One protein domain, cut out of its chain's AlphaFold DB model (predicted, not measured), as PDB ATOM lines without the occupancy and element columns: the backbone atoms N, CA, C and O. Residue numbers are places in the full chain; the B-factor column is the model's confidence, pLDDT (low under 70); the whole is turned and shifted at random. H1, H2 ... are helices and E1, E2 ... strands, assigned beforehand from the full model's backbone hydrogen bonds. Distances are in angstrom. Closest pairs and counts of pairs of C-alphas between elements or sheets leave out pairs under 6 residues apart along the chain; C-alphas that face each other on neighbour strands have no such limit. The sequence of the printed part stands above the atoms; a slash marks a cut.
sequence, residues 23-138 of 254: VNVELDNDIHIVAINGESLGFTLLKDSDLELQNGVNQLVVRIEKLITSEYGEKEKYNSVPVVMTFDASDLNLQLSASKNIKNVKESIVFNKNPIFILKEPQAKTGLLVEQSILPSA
ATOM      1  N   VAL A  23      76.855 141.319 183.784       87.38
ATOM      2  CA  VAL A  23      77.748 142.459 183.980       87.38
ATOM      3  C   VAL A  23      76.912 143.614 184.508       87.38
ATOM      4  O   VAL A  23      76.084 144.162 183.787       87.38
ATOM      5  N   ASN A  24      77.161 144.013 185.749       91.38
ATOM      6  CA  ASN A  24      76.501 145.168 186.352       91.38
ATOM      7  C   ASN A  24      77.391 146.393 186.198       91.38
ATOM      8  O   ASN A  24      78.570 146.347 186.547       91.38
ATOM      9  N   VAL A  25      76.841 147.494 185.702       91.44
ATOM     10  CA  VAL A  25      77.548 148.766 185.557       91.44
ATOM     11  C   VAL A  25      76.856 149.815 186.415       91.44
ATOM     12  O   VAL A  25      75.798 150.309 186.050       91.44
ATOM     13  N   GLU A  26      77.474 150.173 187.535       92.38
ATOM     14  CA  GLU A  26      77.060 151.288 188.388       92.38
ATOM     15  C   GLU A  26      77.587 152.606 187.796       92.38
ATOM     16  O   GLU A  26      78.781 152.757 187.518       92.38
ATOM     17  N   LEU A  27      76.703 153.577 187.598       91.69
ATOM     18  CA  LEU A  27      76.980 154.880 187.011       91.69
ATOM     19  C   LEU A  27      77.049 155.964 188.085       91.69
ATOM     20  O   LEU A  27      76.152 156.120 188.913       91.69
ATOM     21  N   ASP A  28      78.078 156.809 188.006       91.81
ATOM     22  CA  ASP A  28      78.097 158.062 188.758       91.81
ATOM     23  C   ASP A  28      76.884 158.943 188.389       91.81
ATOM     24  O   ASP A  28      76.520 159.071 187.222       91.81
ATOM     25  N   ASN A  29      76.326 159.650 189.379       88.62
ATOM     26  CA  ASN A  29      75.100 160.462 189.251       88.62
ATOM     27  C   ASN A  29      75.067 161.476 188.091       88.62
ATOM     28  O   ASN A  29      73.991 161.887 187.662       88.62
ATOM     29  N   ASP A  30      76.234 161.945 187.647       91.25
ATOM     30  CA  ASP A  30      76.353 162.947 186.587       91.25
ATOM     31  C   ASP A  30      76.422 162.308 185.181       91.25
ATOM     32  O   ASP A  30      76.516 163.037 184.192       91.25
ATOM     33  N   ILE A  31      76.424 160.974 185.072       92.31
ATOM     34  CA  ILE A  31      76.559 160.236 183.812       92.31
ATOM     35  C   ILE A  31      75.186 159.823 183.294       92.31
ATOM     36  O   ILE A  31      74.354 159.280 184.012       92.31
ATOM     37  N   HIS A  32      74.973 160.065 182.008       91.44
ATOM     38  CA  HIS A  32      73.770 159.701 181.289       91.44
ATOM     39  C   HIS A  32      74.109 158.756 180.134       91.44
ATOM     40  O   HIS A  32      75.012 159.041 179.337       91.44
ATOM     41  N   ILE A  33      73.361 157.658 180.039       91.44
ATOM     42  CA  ILE A  33      73.469 156.685 178.952       91.44
ATOM     43  C   ILE A  33      72.622 157.159 177.780       91.44
ATOM     44  O   ILE A  33      71.430 157.409 177.915       91.44
ATOM     45  N   VAL A  34      73.261 157.283 176.626       90.75
ATOM     46  CA  VAL A  34      72.637 157.683 175.366       90.75
ATOM     47  C   VAL A  34      72.193 156.453 174.575       90.75
ATOM     48  O   VAL A  34      71.099 156.444 174.016       90.75
ATOM     49  N   ALA A  35      73.035 155.422 174.527       90.44
ATOM     50  CA  ALA A  35      72.778 154.203 173.770       90.44
ATOM     51  C   ALA A  35      73.538 153.008 174.351       90.44
ATOM     52  O   ALA A  35      74.602 153.181 174.960       90.44
ATOM     53  N   ILE A  36      73.011 151.810 174.117       90.88
ATOM     54  CA  ILE A  36      73.584 150.528 174.540       90.88
ATOM     55  C   ILE A  36      73.608 149.605 173.327       90.88
ATOM     56  O   ILE A  36      72.588 149.422 172.673       90.88
ATOM     57  N   ASN A  37      74.773 149.037 173.004       88.50
ATOM     58  CA  ASN A  37      74.955 148.053 171.928       88.50
ATOM     59  C   ASN A  37      74.325 148.461 170.575       88.50
ATOM     60  O   ASN A  37      73.844 147.628 169.813       88.50
ATOM     61  N   GLY A  38      74.352 149.761 170.257       83.81
ATOM     62  CA  GLY A  38      73.816 150.314 169.008       83.81
ATOM     63  C   GLY A  38      72.348 150.741 169.049       83.81
ATOM     64  O   GLY A  38      71.903 151.364 168.090       83.81
ATOM     65  N   GLU A  39      71.626 150.480 170.137       84.69
ATOM     66  CA  GLU A  39      70.246 150.928 170.336       84.69
ATOM     67  C   GLU A  39      70.213 152.215 171.172       84.69
ATOM     68  O   GLU A  39      70.788 152.286 172.264       84.69
ATOM     69  N   SER A  40      69.559 153.257 170.653       83.50
ATOM     70  CA  SER A  40      69.409 154.534 171.352       83.50
ATOM     71  C   SER A  40      68.283 154.451 172.377       83.50
ATOM     72  O   SER A  40      67.155 154.085 172.057       83.50
ATOM     73  N   LEU A  41      68.546 154.879 173.612       78.31
ATOM     74  CA  LEU A  41      67.541 154.851 174.685       78.31
ATOM     75  C   LEU A  41      66.511 155.995 174.576       78.31
ATOM     76  O   LEU A  41      65.554 156.070 175.355       78.31
ATOM     77  N   GLY A  42      66.669 156.886 173.591       68.44
ATOM     78  CA  GLY A  42      65.753 157.993 173.326       68.44
ATOM     79  C   GLY A  42      65.578 158.927 174.531       68.44
ATOM     80  O   GLY A  42      66.525 159.243 175.244       68.44
ATOM     81  N   PHE A  43      64.346 159.393 174.759       60.09
ATOM     82  CA  PHE A  43      63.987 160.221 175.922       60.09
ATOM     83  C   PHE A  43      63.662 159.399 177.175       60.09
ATOM     84  O   PHE A  43      63.127 159.948 178.144       60.09
ATOM     85  N   THR A  44      63.920 158.090 177.161       56.66
ATOM     86  CA  THR A  44      63.604 157.232 178.298       56.66
ATOM     87  C   THR A  44      64.451 157.672 179.484       56.66
ATOM     88  O   THR A  44      65.678 157.670 179.439       56.66
ATOM     89  N   LEU A  45      63.777 158.095 180.552       54.59
ATOM     90  CA  LEU A  45      64.384 158.537 181.804       54.59
ATOM     91  C   LEU A  45      64.876 157.325 182.607       54.59
ATOM     92  O   LEU A  45      64.467 157.146 183.752       54.59
ATOM     93  N   LEU A  46      65.728 156.487 182.010       55.22
ATOM     94  CA  LEU A  46      66.506 155.506 182.759       55.22
ATOM     95  C   LEU A  46      67.512 156.302 183.586       55.22
ATOM     96  O   LEU A  46      68.584 156.705 183.140       55.22
ATOM     97  N   LYS A  47      67.051 156.641 184.784       57.25
ATOM     98  CA  LYS A  47      67.828 157.194 185.886       57.25
ATOM     99  C   LYS A  47      68.293 156.075 186.815       57.25
ATOM    100  O   LYS A  47      68.635 156.348 187.962       57.25
ATOM    101  N   ASP A  48      68.224 154.838 186.334       56.88
ATOM    102  CA  ASP A  48      68.725 153.694 187.058       56.88
ATOM    103  C   ASP A  48      70.241 153.862 187.105       56.88
ATOM    104  O   ASP A  48      70.918 153.985 186.082       56.88
ATOM    105  N   SER A  49      70.745 154.011 188.327       67.38
ATOM    106  CA  SER A  49      72.171 154.108 188.629       67.38
ATOM    107  C   SER A  49      72.921 152.850 188.231       67.38
ATOM    108  O   SER A  49      74.140 152.880 188.211       67.38
ATOM    109  N   ASP A  50      72.203 151.775 187.920       79.75
ATOM    110  CA  ASP A  50      72.743 150.465 187.626       79.75
ATOM    111  C   ASP A  50      72.217 150.012 186.265       79.75
ATOM    112  O   ASP A  50      71.027 150.128 185.965       79.75
ATOM    113  N   LEU A  51      73.127 149.521 185.432       87.94
ATOM    114  CA  LEU A  51      72.823 148.929 184.143       87.94
ATOM    115  C   LEU A  51      73.252 147.462 184.137       87.94
ATOM    116  O   LEU A  51      74.417 147.148 184.370       87.94
ATOM    117  N   GLU A  52      72.314 146.595 183.785       89.50
ATOM    118  CA  GLU A  52      72.528 145.165 183.589       89.50
ATOM    119  C   GLU A  52      72.867 144.876 182.115       89.50
ATOM    120  O   GLU A  52      72.133 145.249 181.196       89.50
ATOM    121  N   LEU A  53      74.016 144.237 181.882       89.44
ATOM    122  CA  LEU A  53      74.538 143.876 180.566       89.44
ATOM    123  C   LEU A  53      74.831 142.378 180.484       89.44
ATOM    124  O   LEU A  53      75.234 141.732 181.451       89.44
ATOM    125  N   GLN A  54      74.690 141.829 179.280       89.62
ATOM    126  CA  GLN A  54      75.077 140.447 179.007       89.62
ATOM    127  C   GLN A  54      76.600 140.298 179.014       89.62
ATOM    128  O   GLN A  54      77.334 141.226 178.676       89.62
ATOM    129  N   ASN A  55      77.083 139.101 179.339       88.75
ATOM    130  CA  ASN A  55      78.501 138.779 179.223       88.75
ATOM    131  C   ASN A  55      79.020 138.899 177.784       88.75
ATOM    132  O   ASN A  55      78.353 138.509 176.824       88.75
ATOM    133  N   GLY A  56      80.267 139.347 177.670       88.50
ATOM    134  CA  GLY A  56      81.017 139.479 176.431       88.50
ATOM    135  C   GLY A  56      81.318 140.935 176.090       88.50
ATOM    136  O   GLY A  56      81.426 141.808 176.960       88.50
ATOM    137  N   VAL A  57      81.451 141.190 174.788       89.62
ATOM    138  CA  VAL A  57      81.738 142.524 174.262       89.62
ATOM    139  C   VAL A  57      80.483 143.382 174.346       89.62
ATOM    140  O   VAL A  57      79.469 143.083 173.721       89.62
ATOM    141  N   ASN A  58      80.582 144.475 175.089       91.25
ATOM    142  CA  ASN A  58      79.538 145.468 175.243       91.25
ATOM    143  C   ASN A  58      80.026 146.836 174.774       91.25
ATOM    144  O   ASN A  58      81.216 147.160 174.830       91.25
ATOM    145  N   GLN A  59      79.078 147.659 174.340       93.56
ATOM    146  CA  GLN A  59      79.308 149.029 173.929       93.56
ATOM    147  C   GLN A  59      78.288 149.966 174.565       93.56
ATOM    148  O   GLN A  59      77.081 149.742 174.506       93.56
ATOM    149  N   LEU A  60      78.787 151.060 175.129       93.75
ATOM    150  CA  LEU A  60      77.986 152.109 175.745       93.75
ATOM    151  C   LEU A  60      78.306 153.446 175.094       93.75
ATOM    152  O   LEU A  60      79.471 153.769 174.869       93.75
ATOM    153  N   VAL A  61      77.283 154.259 174.857       94.44
ATOM    154  CA  VAL A  61      77.460 155.680 174.554       94.44
ATOM    155  C   VAL A  61      76.993 156.480 175.746       94.44
ATOM    156  O   VAL A  61      75.832 156.396 176.136       94.44
ATOM    157  N   VAL A  62      77.892 157.271 176.319       94.19
ATOM    158  CA  VAL A  62      77.623 158.034 177.538       94.19
ATOM    159  C   VAL A  62      78.000 159.495 177.379       94.19
ATOM    160  O   VAL A  62      78.846 159.868 176.564       94.19
ATOM    161  N   ARG A  63      77.373 160.347 178.183       94.44
ATOM    162  CA  ARG A  63      77.734 161.759 178.327       94.44
ATOM    163  C   ARG A  63      77.544 162.202 179.770       94.44
ATOM    164  O   ARG A  63      76.823 161.563 180.525       94.44
ATOM    165  N   ILE A  64      78.144 163.325 180.133       94.81
ATOM    166  CA  ILE A  64      77.838 164.002 181.392       94.81
ATOM    167  C   ILE A  64      76.618 164.894 181.185       94.81
ATOM    168  O   ILE A  64      76.577 165.648 180.211       94.81
ATOM    169  N   GLU A  65      75.666 164.842 182.109       92.81
ATOM    170  CA  GLU A  65      74.508 165.732 182.165       92.81
ATOM    171  C   GLU A  65      74.351 166.283 183.587       92.81
ATOM    172  O   GLU A  65      73.965 165.570 184.510       92.81
ATOM    173  N   LYS A  66      74.674 167.567 183.785       93.94
ATOM    174  CA  LYS A  66      74.603 168.211 185.107       93.94
ATOM    175  C   LYS A  66      74.425 169.723 185.026       93.94
ATOM    176  O   LYS A  66      74.558 170.328 183.965       93.94
ATOM    177  N   LEU A  67      74.173 170.354 186.173       95.75
ATOM    178  CA  LEU A  67      74.228 171.811 186.309       95.75
ATOM    179  C   LEU A  67      75.643 172.263 186.692       95.75
ATOM    180  O   LEU A  67      76.192 171.820 187.704       95.75
ATOM    181  N   ILE A  68      76.212 173.186 185.919       96.38
ATOM    182  CA  ILE A  68      77.517 173.806 186.186       96.38
ATOM    183  C   ILE A  68      77.358 175.303 186.451       96.38
ATOM    184  O   ILE A  68      76.314 175.885 186.179       96.38
ATOM    185  N   THR A  69      78.377 175.921 187.040       97.56
ATOM    186  CA  THR A  69      78.388 177.360 187.317       97.56
ATOM    187  C   THR A  69      78.912 178.143 186.108       97.56
ATOM    188  O   THR A  69      80.018 177.860 185.635       97.56
ATOM    189  N   SER A  70      78.148 179.130 185.640       94.75
ATOM    190  CA  SER A  70      78.546 180.075 184.593       94.75
ATOM    191  C   SER A  70      79.633 181.039 185.081       94.75
ATOM    192  O   SER A  70      79.912 181.141 186.278       94.75
ATOM    193  N   GLU A  71      80.238 181.800 184.168       91.94
ATOM    194  CA  GLU A  71      81.216 182.845 184.520       91.94
ATOM    195  C   GLU A  71      80.632 183.924 185.453       91.94
ATOM    196  O   GLU A  71      81.375 184.581 186.180       91.94
ATOM    197  N   TYR A  72      79.303 184.070 185.472       92.62
ATOM    198  CA  TYR A  72      78.574 185.039 186.292       92.62
ATOM    199  C   TYR A  72      77.994 184.436 187.583       92.62
ATOM    200  O   TYR A  72      77.289 185.120 188.320       92.62
ATOM    201  N   GLY A  73      78.298 183.168 187.891       92.81
ATOM    202  CA  GLY A  73      77.854 182.499 189.119       92.81
ATOM    203  C   GLY A  73      76.479 181.824 189.036       92.81
ATOM    204  O   GLY A  73      76.052 181.196 190.007       92.81
ATOM    205  N   GLU A  74      75.798 181.907 187.895       95.44
ATOM    206  CA  GLU A  74      74.500 181.265 187.664       95.44
ATOM    207  C   GLU A  74      74.659 179.765 187.396       95.44
ATOM    208  O   GLU A  74      75.740 179.296 187.044       95.44
ATOM    209  N   LYS A  75      73.585 178.987 187.566       96.25
ATOM    210  CA  LYS A  75      73.574 177.565 187.201       96.25
ATOM    211  C   LYS A  75      73.048 177.392 185.784       96.25
ATOM    212  O   LYS A  75      71.931 177.800 185.494       96.25
ATOM    213  N   GLU A  76      73.823 176.724 184.944       95.25
ATOM    214  CA  GLU A  76      73.448 176.389 183.572       95.25
ATOM    215  C   GLU A  76      73.497 174.877 183.339       95.25
ATOM    216  O   GLU A  76      74.282 174.157 183.964       95.25
ATOM    217  N   LYS A  77      72.631 174.391 182.444       95.00
ATOM    218  CA  LYS A  77      72.626 172.987 182.033       95.00
ATOM    219  C   LYS A  77      73.821 172.718 181.130       95.00
ATOM    220  O   LYS A  77      73.999 173.383 180.115       95.00
ATOM    221  N   TYR A  78      74.581 171.690 181.474       95.00
ATOM    222  CA  TYR A  78      75.707 171.213 180.698       95.00
ATOM    223  C   TYR A  78      75.493 169.766 180.279       95.00
ATOM    224  O   TYR A  78      75.263 168.896 181.119       95.00
ATOM    225  N   ASN A  79      75.630 169.543 178.974       93.94
ATOM    226  CA  ASN A  79      75.735 168.229 178.361       93.94
ATOM    227  C   ASN A  79      77.125 168.125 177.724       93.94
ATOM    228  O   ASN A  79      77.483 168.972 176.897       93.94
ATOM    229  N   SER A  80      77.914 167.114 178.090       95.44
ATOM    230  CA  SER A  80      79.191 166.876 177.413       95.44
ATOM    231  C   SER A  80      78.980 166.324 176.006       95.44
ATOM    232  O   SER A  80      77.903 165.832 175.658       95.44
ATOM    233  N   VAL A  81      80.045 166.348 175.202       94.62
ATOM    234  CA  VAL A  81      80.077 165.540 173.977       94.62
ATOM    235  C   VAL A  81      79.911 164.048 174.336       94.62
ATOM    236  O   VAL A  81      80.410 163.630 175.389       94.62
ATOM    237  N   PRO A  82      79.193 163.262 173.516       95.12
ATOM    238  CA  PRO A  82      79.004 161.835 173.750       95.12
ATOM    239  C   PRO A  82      80.296 161.059 173.477       95.12
ATOM    240  O   PRO A  82      81.022 161.347 172.522       95.12
ATOM    241  N   VAL A  83      80.566 160.059 174.309       96.12
ATOM    242  CA  VAL A  83      81.707 159.151 174.193       96.12
ATOM    243  C   VAL A  83      81.183 157.737 174.021       96.12
ATOM    244  O   VAL A  83      80.375 157.280 174.824       96.12
ATOM    245  N   VAL A  84      81.652 157.063 172.977       95.50
ATOM    246  CA  VAL A  84      81.436 155.630 172.775       95.50
ATOM    247  C   VAL A  84      82.557 154.869 173.470       95.50
ATOM    248  O   VAL A  84      83.730 155.211 173.315       95.50
ATOM    249  N   MET A  85      82.186 153.868 174.261       93.94
ATOM    250  CA  MET A  85      83.081 152.991 175.005       93.94
ATOM    251  C   MET A  85      82.772 151.546 174.644       93.94
ATOM    252  O   MET A  85      81.613 151.150 174.715       93.94
ATOM    253  N   THR A  86      83.790 150.766 174.300       92.69
ATOM    254  CA  THR A  86      83.675 149.334 174.001       92.69
ATOM    255  C   THR A  86      84.593 148.557 174.940       92.69
ATOM    256  O   THR A  86      85.755 148.929 175.122       92.69
ATOM    257  N   PHE A  87      84.069 147.508 175.567       90.81
ATOM    258  CA  PHE A  87      84.796 146.686 176.533       90.81
ATOM    259  C   PHE A  87      84.273 145.250 176.518       90.81
ATOM    260  O   PHE A  87      83.116 145.010 176.195       90.81
ATOM    261  N   ASP A  88      85.132 144.301 176.875       90.25
ATOM    262  CA  ASP A  88      84.767 142.894 177.054       90.25
ATOM    263  C   ASP A  88      84.773 142.575 178.550       90.25
ATOM    264  O   ASP A  88      85.788 142.770 179.227       90.25
ATOM    265  N   ALA A  89      83.628 142.154 179.077       88.44
ATOM    266  CA  ALA A  89      83.449 141.857 180.492       88.44
ATOM    267  C   ALA A  89      82.586 140.609 180.671       88.44
ATOM    268  O   ALA A  89      81.691 140.323 179.880       88.44
ATOM    269  N   SER A  90      82.848 139.841 181.724       90.12
ATOM    270  CA  SER A  90      82.011 138.704 182.101       90.12
ATOM    271  C   SER A  90      81.979 138.570 183.613       90.12
ATOM    272  O   SER A  90      83.038 138.468 184.231       90.12
ATOM    273  N   ASP A  91      80.780 138.574 184.186       88.06
ATOM    274  CA  ASP A  91      80.528 138.380 185.622       88.06
ATOM    275  C   ASP A  91      81.179 139.447 186.515       88.06
ATOM    276  O   ASP A  91      81.625 139.159 187.630       88.06
ATOM    277  N   LEU A  92      81.270 140.684 186.010       89.00
ATOM    278  CA  LEU A  92      81.937 141.795 186.690       89.00
ATOM    279  C   LEU A  92      80.937 142.834 187.193       89.00
ATOM    280  O   LEU A  92      79.944 143.138 186.536       89.00
ATOM    281  N   ASN A  93      81.272 143.447 188.329       91.00
ATOM    282  CA  ASN A  93      80.593 144.645 188.817       91.00
ATOM    283  C   ASN A  93      81.490 145.849 188.542       91.00
ATOM    284  O   ASN A  93      82.539 146.026 189.167       91.00
ATOM    285  N   LEU A  94      81.100 146.649 187.566       91.62
ATOM    286  CA  LEU A  94      81.853 147.776 187.057       91.62
ATOM    287  C   LEU A  94      81.281 149.077 187.611       91.62
ATOM    288  O   LEU A  94      80.080 149.224 187.773       91.62
ATOM    289  N   GLN A  95      82.156 150.040 187.864       92.81
ATOM    290  CA  GLN A  95      81.803 151.401 188.229       92.81
ATOM    291  C   GLN A  95      82.305 152.340 187.139       92.81
ATOM    292  O   GLN A  95      83.505 152.368 186.836       92.81
ATOM    293  N   LEU A  96      81.385 153.111 186.572       93.19
ATOM    294  CA  LEU A  96      81.640 154.095 185.538       93.19
ATOM    295  C   LEU A  96      81.655 155.502 186.139       93.19
ATOM    296  O   LEU A  96      80.662 155.970 186.691       93.19
ATOM    297  N   SER A  97      82.776 156.203 185.978       92.94
ATOM    298  CA  SER A  97      82.953 157.578 186.442       92.94
ATOM    299  C   SER A  97      83.623 158.466 185.398       92.94
ATOM    300  O   SER A  97      84.303 158.008 184.478       92.94
ATOM    301  N   ALA A  98      83.451 159.778 185.532       93.38
ATOM    302  CA  ALA A  98      84.212 160.737 184.741       93.38
ATOM    303  C   ALA A  98      85.615 160.923 185.342       93.38
ATOM    304  O   ALA A  98      85.775 161.074 186.551       93.38
ATOM    305  N   SER A  99      86.645 161.017 184.497       90.94
ATOM    306  CA  SER A  99      88.025 161.261 184.961       90.94
ATOM    307  C   SER A  99      88.219 162.612 185.661       90.94
ATOM    308  O   SER A  99      89.195 162.808 186.389       90.94
ATOM    309  N   LYS A 100      87.315 163.567 185.419       91.00
ATOM    310  CA  LYS A 100      87.354 164.914 185.983       91.00
ATOM    311  C   LYS A 100      85.980 165.309 186.497       91.00
ATOM    312  O   LYS A 100      84.973 165.107 185.828       91.00
ATOM    313  N   ASN A 101      85.964 165.960 187.655       92.44
ATOM    314  CA  ASN A 101      84.766 166.604 188.172       92.44
ATOM    315  C   ASN A 101      84.619 167.990 187.531       92.44
ATOM    316  O   ASN A 101      85.494 168.835 187.705       92.44
ATOM    317  N   ILE A 102      83.528 168.200 186.796       95.19
ATOM    318  CA  ILE A 102      83.246 169.442 186.068       95.19
ATOM    319  C   ILE A 102      82.283 170.285 186.902       95.19
ATOM    320  O   ILE A 102      81.166 169.851 187.203       95.19
ATOM    321  N   LYS A 103      82.713 171.487 187.281       95.38
ATOM    322  CA  LYS A 103      81.962 172.405 188.151       95.38
ATOM    323  C   LYS A 103      81.575 173.704 187.460       95.38
ATOM    324  O   LYS A 103      80.621 174.348 187.895       95.38
ATOM    325  N   ASN A 104      82.308 174.105 186.426       96.75
ATOM    326  CA  ASN A 104      82.137 175.381 185.734       96.75
ATOM    327  C   ASN A 104      82.363 175.252 184.220       96.75
ATOM    328  O   ASN A 104      82.817 174.221 183.722       96.75
ATOM    329  N   VAL A 105      82.048 176.326 183.496       95.06
ATOM    330  CA  VAL A 105      82.116 176.388 182.025       95.06
ATOM    331  C   VAL A 105      83.535 176.212 181.492       95.06
ATOM    332  O   VAL A 105      83.752 175.520 180.502       95.06
ATOM    333  N   LYS A 106      84.545 176.771 182.163       94.88
ATOM    334  CA  LYS A 106      85.947 176.597 181.749       94.88
ATOM    335  C   LYS A 106      86.366 175.131 181.778       94.88
ATOM    336  O   LYS A 106      86.971 174.641 180.826       94.88
ATOM    337  N   GLU A 107      86.028 174.424 182.852       95.06
ATOM    338  CA  GLU A 107      86.296 172.991 182.989       95.06
ATOM    339  C   GLU A 107      85.523 172.167 181.958       95.06
ATOM    340  O   GLU A 107      86.072 171.204 181.423       95.06
ATOM    341  N   SER A 108      84.292 172.569 181.629       94.44
ATOM    342  CA  SER A 108      83.455 171.879 180.645       94.44
ATOM    343  C   SER A 108      84.052 171.955 179.233       94.44
ATOM    344  O   SER A 108      84.135 170.943 178.533       94.44
ATOM    345  N   ILE A 109      84.587 173.119 178.848       93.75
ATOM    346  CA  ILE A 109      85.305 173.319 177.580       93.75
ATOM    347  C   ILE A 109      86.570 172.454 177.529       93.75
ATOM    348  O   ILE A 109      86.885 171.875 176.490       93.75
ATOM    349  N   VAL A 110      87.313 172.357 178.637       94.00
ATOM    350  CA  VAL A 110      88.521 171.520 178.717       94.00
ATOM    351  C   VAL A 110      88.170 170.038 178.623       94.00
ATOM    352  O   VAL A 110      88.856 169.303 177.915       94.00
ATOM    353  N   PHE A 111      87.113 169.598 179.308       93.62
ATOM    354  CA  PHE A 111      86.657 168.213 179.256       93.62
ATOM    355  C   PHE A 111      86.177 167.832 177.854       93.62
ATOM    356  O   PHE A 111      86.619 166.820 177.328       93.62
ATOM    357  N   ASN A 112      85.378 168.675 177.192       93.31
ATOM    358  CA  ASN A 112      84.854 168.391 175.850       93.31
ATOM    359  C   ASN A 112      85.942 168.203 174.775       93.31
ATOM    360  O   ASN A 112      85.679 167.573 173.756       93.31
ATOM    361  N   LYS A 113      87.157 168.727 174.984       92.75
ATOM    362  CA  LYS A 113      88.292 168.507 174.068       92.75
ATOM    363  C   LYS A 113      88.889 167.106 174.177       92.75
ATOM    364  O   LYS A 113      89.449 166.617 173.204       92.75
ATOM    365  N   ASN A 114      88.833 166.506 175.363       91.56
ATOM    366  CA  ASN A 114      89.356 165.169 175.627       91.56
ATOM    367  C   ASN A 114      88.556 164.513 176.769       91.56
ATOM    368  O   ASN A 114      89.031 164.478 177.913       91.56
ATOM    369  N   PRO A 115      87.317 164.083 176.488       93.56
ATOM    370  CA  PRO A 115      86.425 163.516 177.485       93.56
ATOM    371  C   PRO A 115      86.868 162.086 177.785       93.56
ATOM    372  O   PRO A 115      86.788 161.209 176.930       93.56
ATOM    373  N   ILE A 116      87.365 161.863 178.998       93.44
ATOM    374  CA  ILE A 116      87.820 160.543 179.440       93.44
ATOM    375  C   ILE A 116      86.892 160.054 180.543       93.44
ATOM    376  O   ILE A 116      86.727 160.734 181.566       93.44
ATOM    377  N   PHE A 117      86.359 158.855 180.349       93.12
ATOM    378  CA  PHE A 117      85.627 158.087 181.344       93.12
ATOM    379  C   PHE A 117      86.491 156.933 181.860       93.12
ATOM    380  O   PHE A 117      87.399 156.448 181.178       93.12
ATOM    381  N   ILE A 118      86.236 156.540 183.102       92.44
ATOM    382  CA  ILE A 118      86.927 155.469 183.808       92.44
ATOM    383  C   ILE A 118      85.883 154.408 184.122       92.44
ATOM    384  O   ILE A 118      84.955 154.667 184.881       92.44
ATOM    385  N   LEU A 119      86.070 153.219 183.565       90.62
ATOM    386  CA  LEU A 119      85.302 152.031 183.904       90.62
ATOM    387  C   LEU A 119      86.237 151.089 184.661       90.62
ATOM    388  O   LEU A 119      87.272 150.674 184.137       90.62
ATOM    389  N   LYS A 120      85.924 150.829 185.927       90.19
ATOM    390  CA  LYS A 120      86.773 150.037 186.826       90.19
ATOM    391  C   LYS A 120      85.934 149.031 187.586       90.19
ATOM    392  O   LYS A 120      84.807 149.323 187.956       90.19
ATOM    393  N   GLU A 121      86.518 147.892 187.912       89.31
ATOM    394  CA  GLU A 121      85.930 146.980 188.881       89.31
ATOM    395  C   GLU A 121      86.464 147.323 190.282       89.31
ATOM    396  O   GLU A 121      87.680 147.283 190.489       89.31
ATOM    397  N   PRO A 122      85.610 147.666 191.265       80.62
ATOM    398  CA  PRO A 122      86.066 148.073 192.597       80.62
ATOM    399  C   PRO A 122      86.912 147.017 193.325       80.62
ATOM    400  O   PRO A 122      87.718 147.372 194.185       80.62
ATOM    401  N   GLN A 123      86.723 145.734 192.997       70.44
ATOM    402  CA  GLN A 123      87.339 144.596 193.691       70.44
ATOM    403  C   GLN A 123      88.521 143.958 192.935       70.44
ATOM    404  O   GLN A 123      89.239 143.147 193.524       70.44
ATOM    405  N   ALA A 124      88.776 144.314 191.668       65.94
ATOM    406  CA  ALA A 124      89.811 143.664 190.861       65.94
ATOM    407  C   ALA A 124      91.105 144.477 190.724       65.94
ATOM    408  O   ALA A 124      91.126 145.704 190.678       65.94
ATOM    409  N   LYS A 125      92.226 143.747 190.637       53.41
ATOM    410  CA  LYS A 125      93.574 144.285 190.363       53.41
ATOM    411  C   LYS A 125      93.925 144.318 188.874       53.41
ATOM    412  O   LYS A 125      94.951 144.889 188.510       53.41
ATOM    413  N   THR A 126      93.139 143.655 188.033       52.03
ATOM    414  CA  THR A 126      93.347 143.564 186.586       52.03
ATOM    415  C   THR A 126      92.729 144.768 185.888       52.03
ATOM    416  O   THR A 126      91.610 145.164 186.194       52.03
ATOM    417  N   GLY A 127      93.474 145.371 184.959       63.53
ATOM    418  CA  GLY A 127      92.968 146.478 184.154       63.53
ATOM    419  C   GLY A 127      91.974 145.964 183.119       63.53
ATOM    420  O   GLY A 127      92.365 145.202 182.237       63.53
ATOM    421  N   LEU A 128      90.713 146.382 183.228       80.94
ATOM    422  CA  LEU A 128      89.734 146.240 182.155       80.94
ATOM    423  C   LEU A 128      90.208 147.079 180.963       80.94
ATOM    424  O   LEU A 128      90.498 148.271 181.114       80.94
ATOM    425  N   LEU A 129      90.325 146.461 179.789       82.00
ATOM    426  CA  LEU A 129      90.623 147.187 178.562       82.00
ATOM    427  C   LEU A 129      89.334 147.820 178.050       82.00
ATOM    428  O   LEU A 129      88.349 147.130 177.801       82.00
ATOM    429  N   VAL A 130      89.358 149.143 177.923       88.12
ATOM    430  CA  VAL A 130      88.214 149.937 177.486       88.12
ATOM    431  C   VAL A 130      88.684 150.844 176.370       88.12
ATOM    432  O   VAL A 130      89.488 151.756 176.585       88.12
ATOM    433  N   GLU A 131      88.183 150.586 175.173       88.88
ATOM    434  CA  GLU A 131      88.378 151.475 174.042       88.88
ATOM    435  C   GLU A 131      87.340 152.583 174.129       88.88
ATOM    436  O   GLU A 131      86.150 152.309 174.244       88.88
ATOM    437  N   GLN A 132      87.780 153.838 174.101       92.62
ATOM    438  CA  GLN A 132      86.874 154.977 174.171       92.62
ATOM    439  C   GLN A 132      87.248 156.045 173.157       92.62
ATOM    440  O   GLN A 132      88.426 156.312 172.910       92.62
ATOM    441  N   SER A 133      86.238 156.690 172.586       91.00
ATOM    442  CA  SER A 133      86.442 157.837 171.709       91.00
ATOM    443  C   SER A 133      85.196 158.712 171.645       91.00
ATOM    444  O   SER A 133      84.093 158.280 171.975       91.00
ATOM    445  N   ILE A 134      85.368 159.964 171.224       93.44
ATOM    446  CA  ILE A 134      84.237 160.864 170.990       93.44
ATOM    447  C   ILE A 134      83.398 160.295 169.846       93.44
ATOM    448  O   ILE A 134      83.940 160.050 168.768       93.44
ATOM    449  N   LEU A 135      82.089 160.147 170.063       93.88
ATOM    450  CA  LEU A 135      81.159 159.729 169.019       93.88
ATOM    451  C   LEU A 135      80.967 160.889 168.018       93.88
ATOM    452  O   LEU A 135      80.413 161.941 168.386       93.88
ATOM    453  N   PRO A 136      81.454 160.751 166.768       89.00
ATOM    454  CA  PRO A 136      81.362 161.811 165.771       89.00
ATOM    455  C   PRO A 136      79.909 162.081 165.412       89.00
ATOM    456  O   PRO A 136      79.117 161.148 165.324       89.00
ATOM    457  N   SER A 137      79.566 163.347 165.162       86.06
ATOM    458  CA  SER A 137      78.211 163.638 164.710       86.06
ATOM    459  C   SER A 137      77.999 163.215 163.261       86.06
ATOM    460  O   SER A 137      78.894 163.393 162.435       86.06
ATOM    461  N   ALA A 138      76.805 162.723 162.943       73.62
ATOM    462  CA  ALA A 138      76.418 162.347 161.584       73.62
ATOM    463  C   ALA A 138      76.005 163.552 160.716       73.62
ATOM    464  O   ALA A 138      75.774 163.373 159.519       73.62
TER     465      ALA A 138
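This is residues 23 to 138 of the 254 residues of the protein "DUF2057 domain-containing protein" of Aliivibrio finisterrensis (UniProt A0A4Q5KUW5). Two strongly twisted sheets, E2 E4 E5 E6 E9 and E3 E1 E7 E8, stand partly face to face as a sandwich. The longest strand, E4, runs on past the second sheet as a hairpin arm with E5, and H1 packs beside that arm. The printed part has 116 residues with nine named strands and one named helix, in the order E1 E2 E3 E4 E5 E6 E7 H1 E8 E9, and its class is mostly strand. The first sheet is branched and antiparallel; the second has the order E3 E1 E7 E8 and is mixed. The whole is compact, with a radius of gyration of the C-alphas of 14.5 A and spans of 47 by 32 by 25 A.

Find C-alpha 23 at (77.748, 142.459, 183.980); there E1, residues 23 to 27, begins. E2, residues 31 to 36, and E3, residues 50 to 54, follow. E4, residues 56 to 69, runs 39.5 A from (81.017, 139.479, 176.431) to (78.388, 177.360, 187.317). Next come E5, residues 75 to 79, E6, residues 83 to 89, 18.5 A, and E7, residues 93 to 98, 17.0 A. H1, residues 105 to 113, 12.8 A, leads to E8, residues 117 to 120. E9, residues 130 to 134, ends at C-alpha 134, (84.237, 160.864, 170.990).

Begin at E4: E2 lies on one side of it, with N 32 and O 63 at 2.8 A. On the other side, look beside residues 56 to 62 for E6, with N 58 and O 87 at 2.8 A, and beside residues 64 to 69 for E5, the hairpin partner, with N 78 and O 66 at 2.8 A. E9 is an edge strand beside E6, with N 86 and O 131 at 2.8 A. These four pairs are antiparallel. In the other sheet E1 is parallel to E7, with N 94 and O 24 at 2.7 A, and antiparallel to E3, with N 25 and O 51 at 2.8 A; E8 is antiparallel to E7, with N 95 and O 120 at 2.7 A. The facing parts of the sheets are 9.4 A apart, centre to centre. H1 is on the branched sheet at a height of 5.8 A, over none of its strands; its closest C-alpha to E4 is Val 105, 6.5 A from that of Thr 69. In H1, 4 of 5 O i to N i+4 pairs are within hydrogen-bond range.

The C-alphas farthest apart, those of Asn 55 and Tyr 72, are 46.8 A apart. The printed part has no cut. The link from E2 to E3, residues 37 to 49, is long. Look for pLDDT under 70 at residues 42 to 49 and 124 to 127; the mean of the printed part is 87.9.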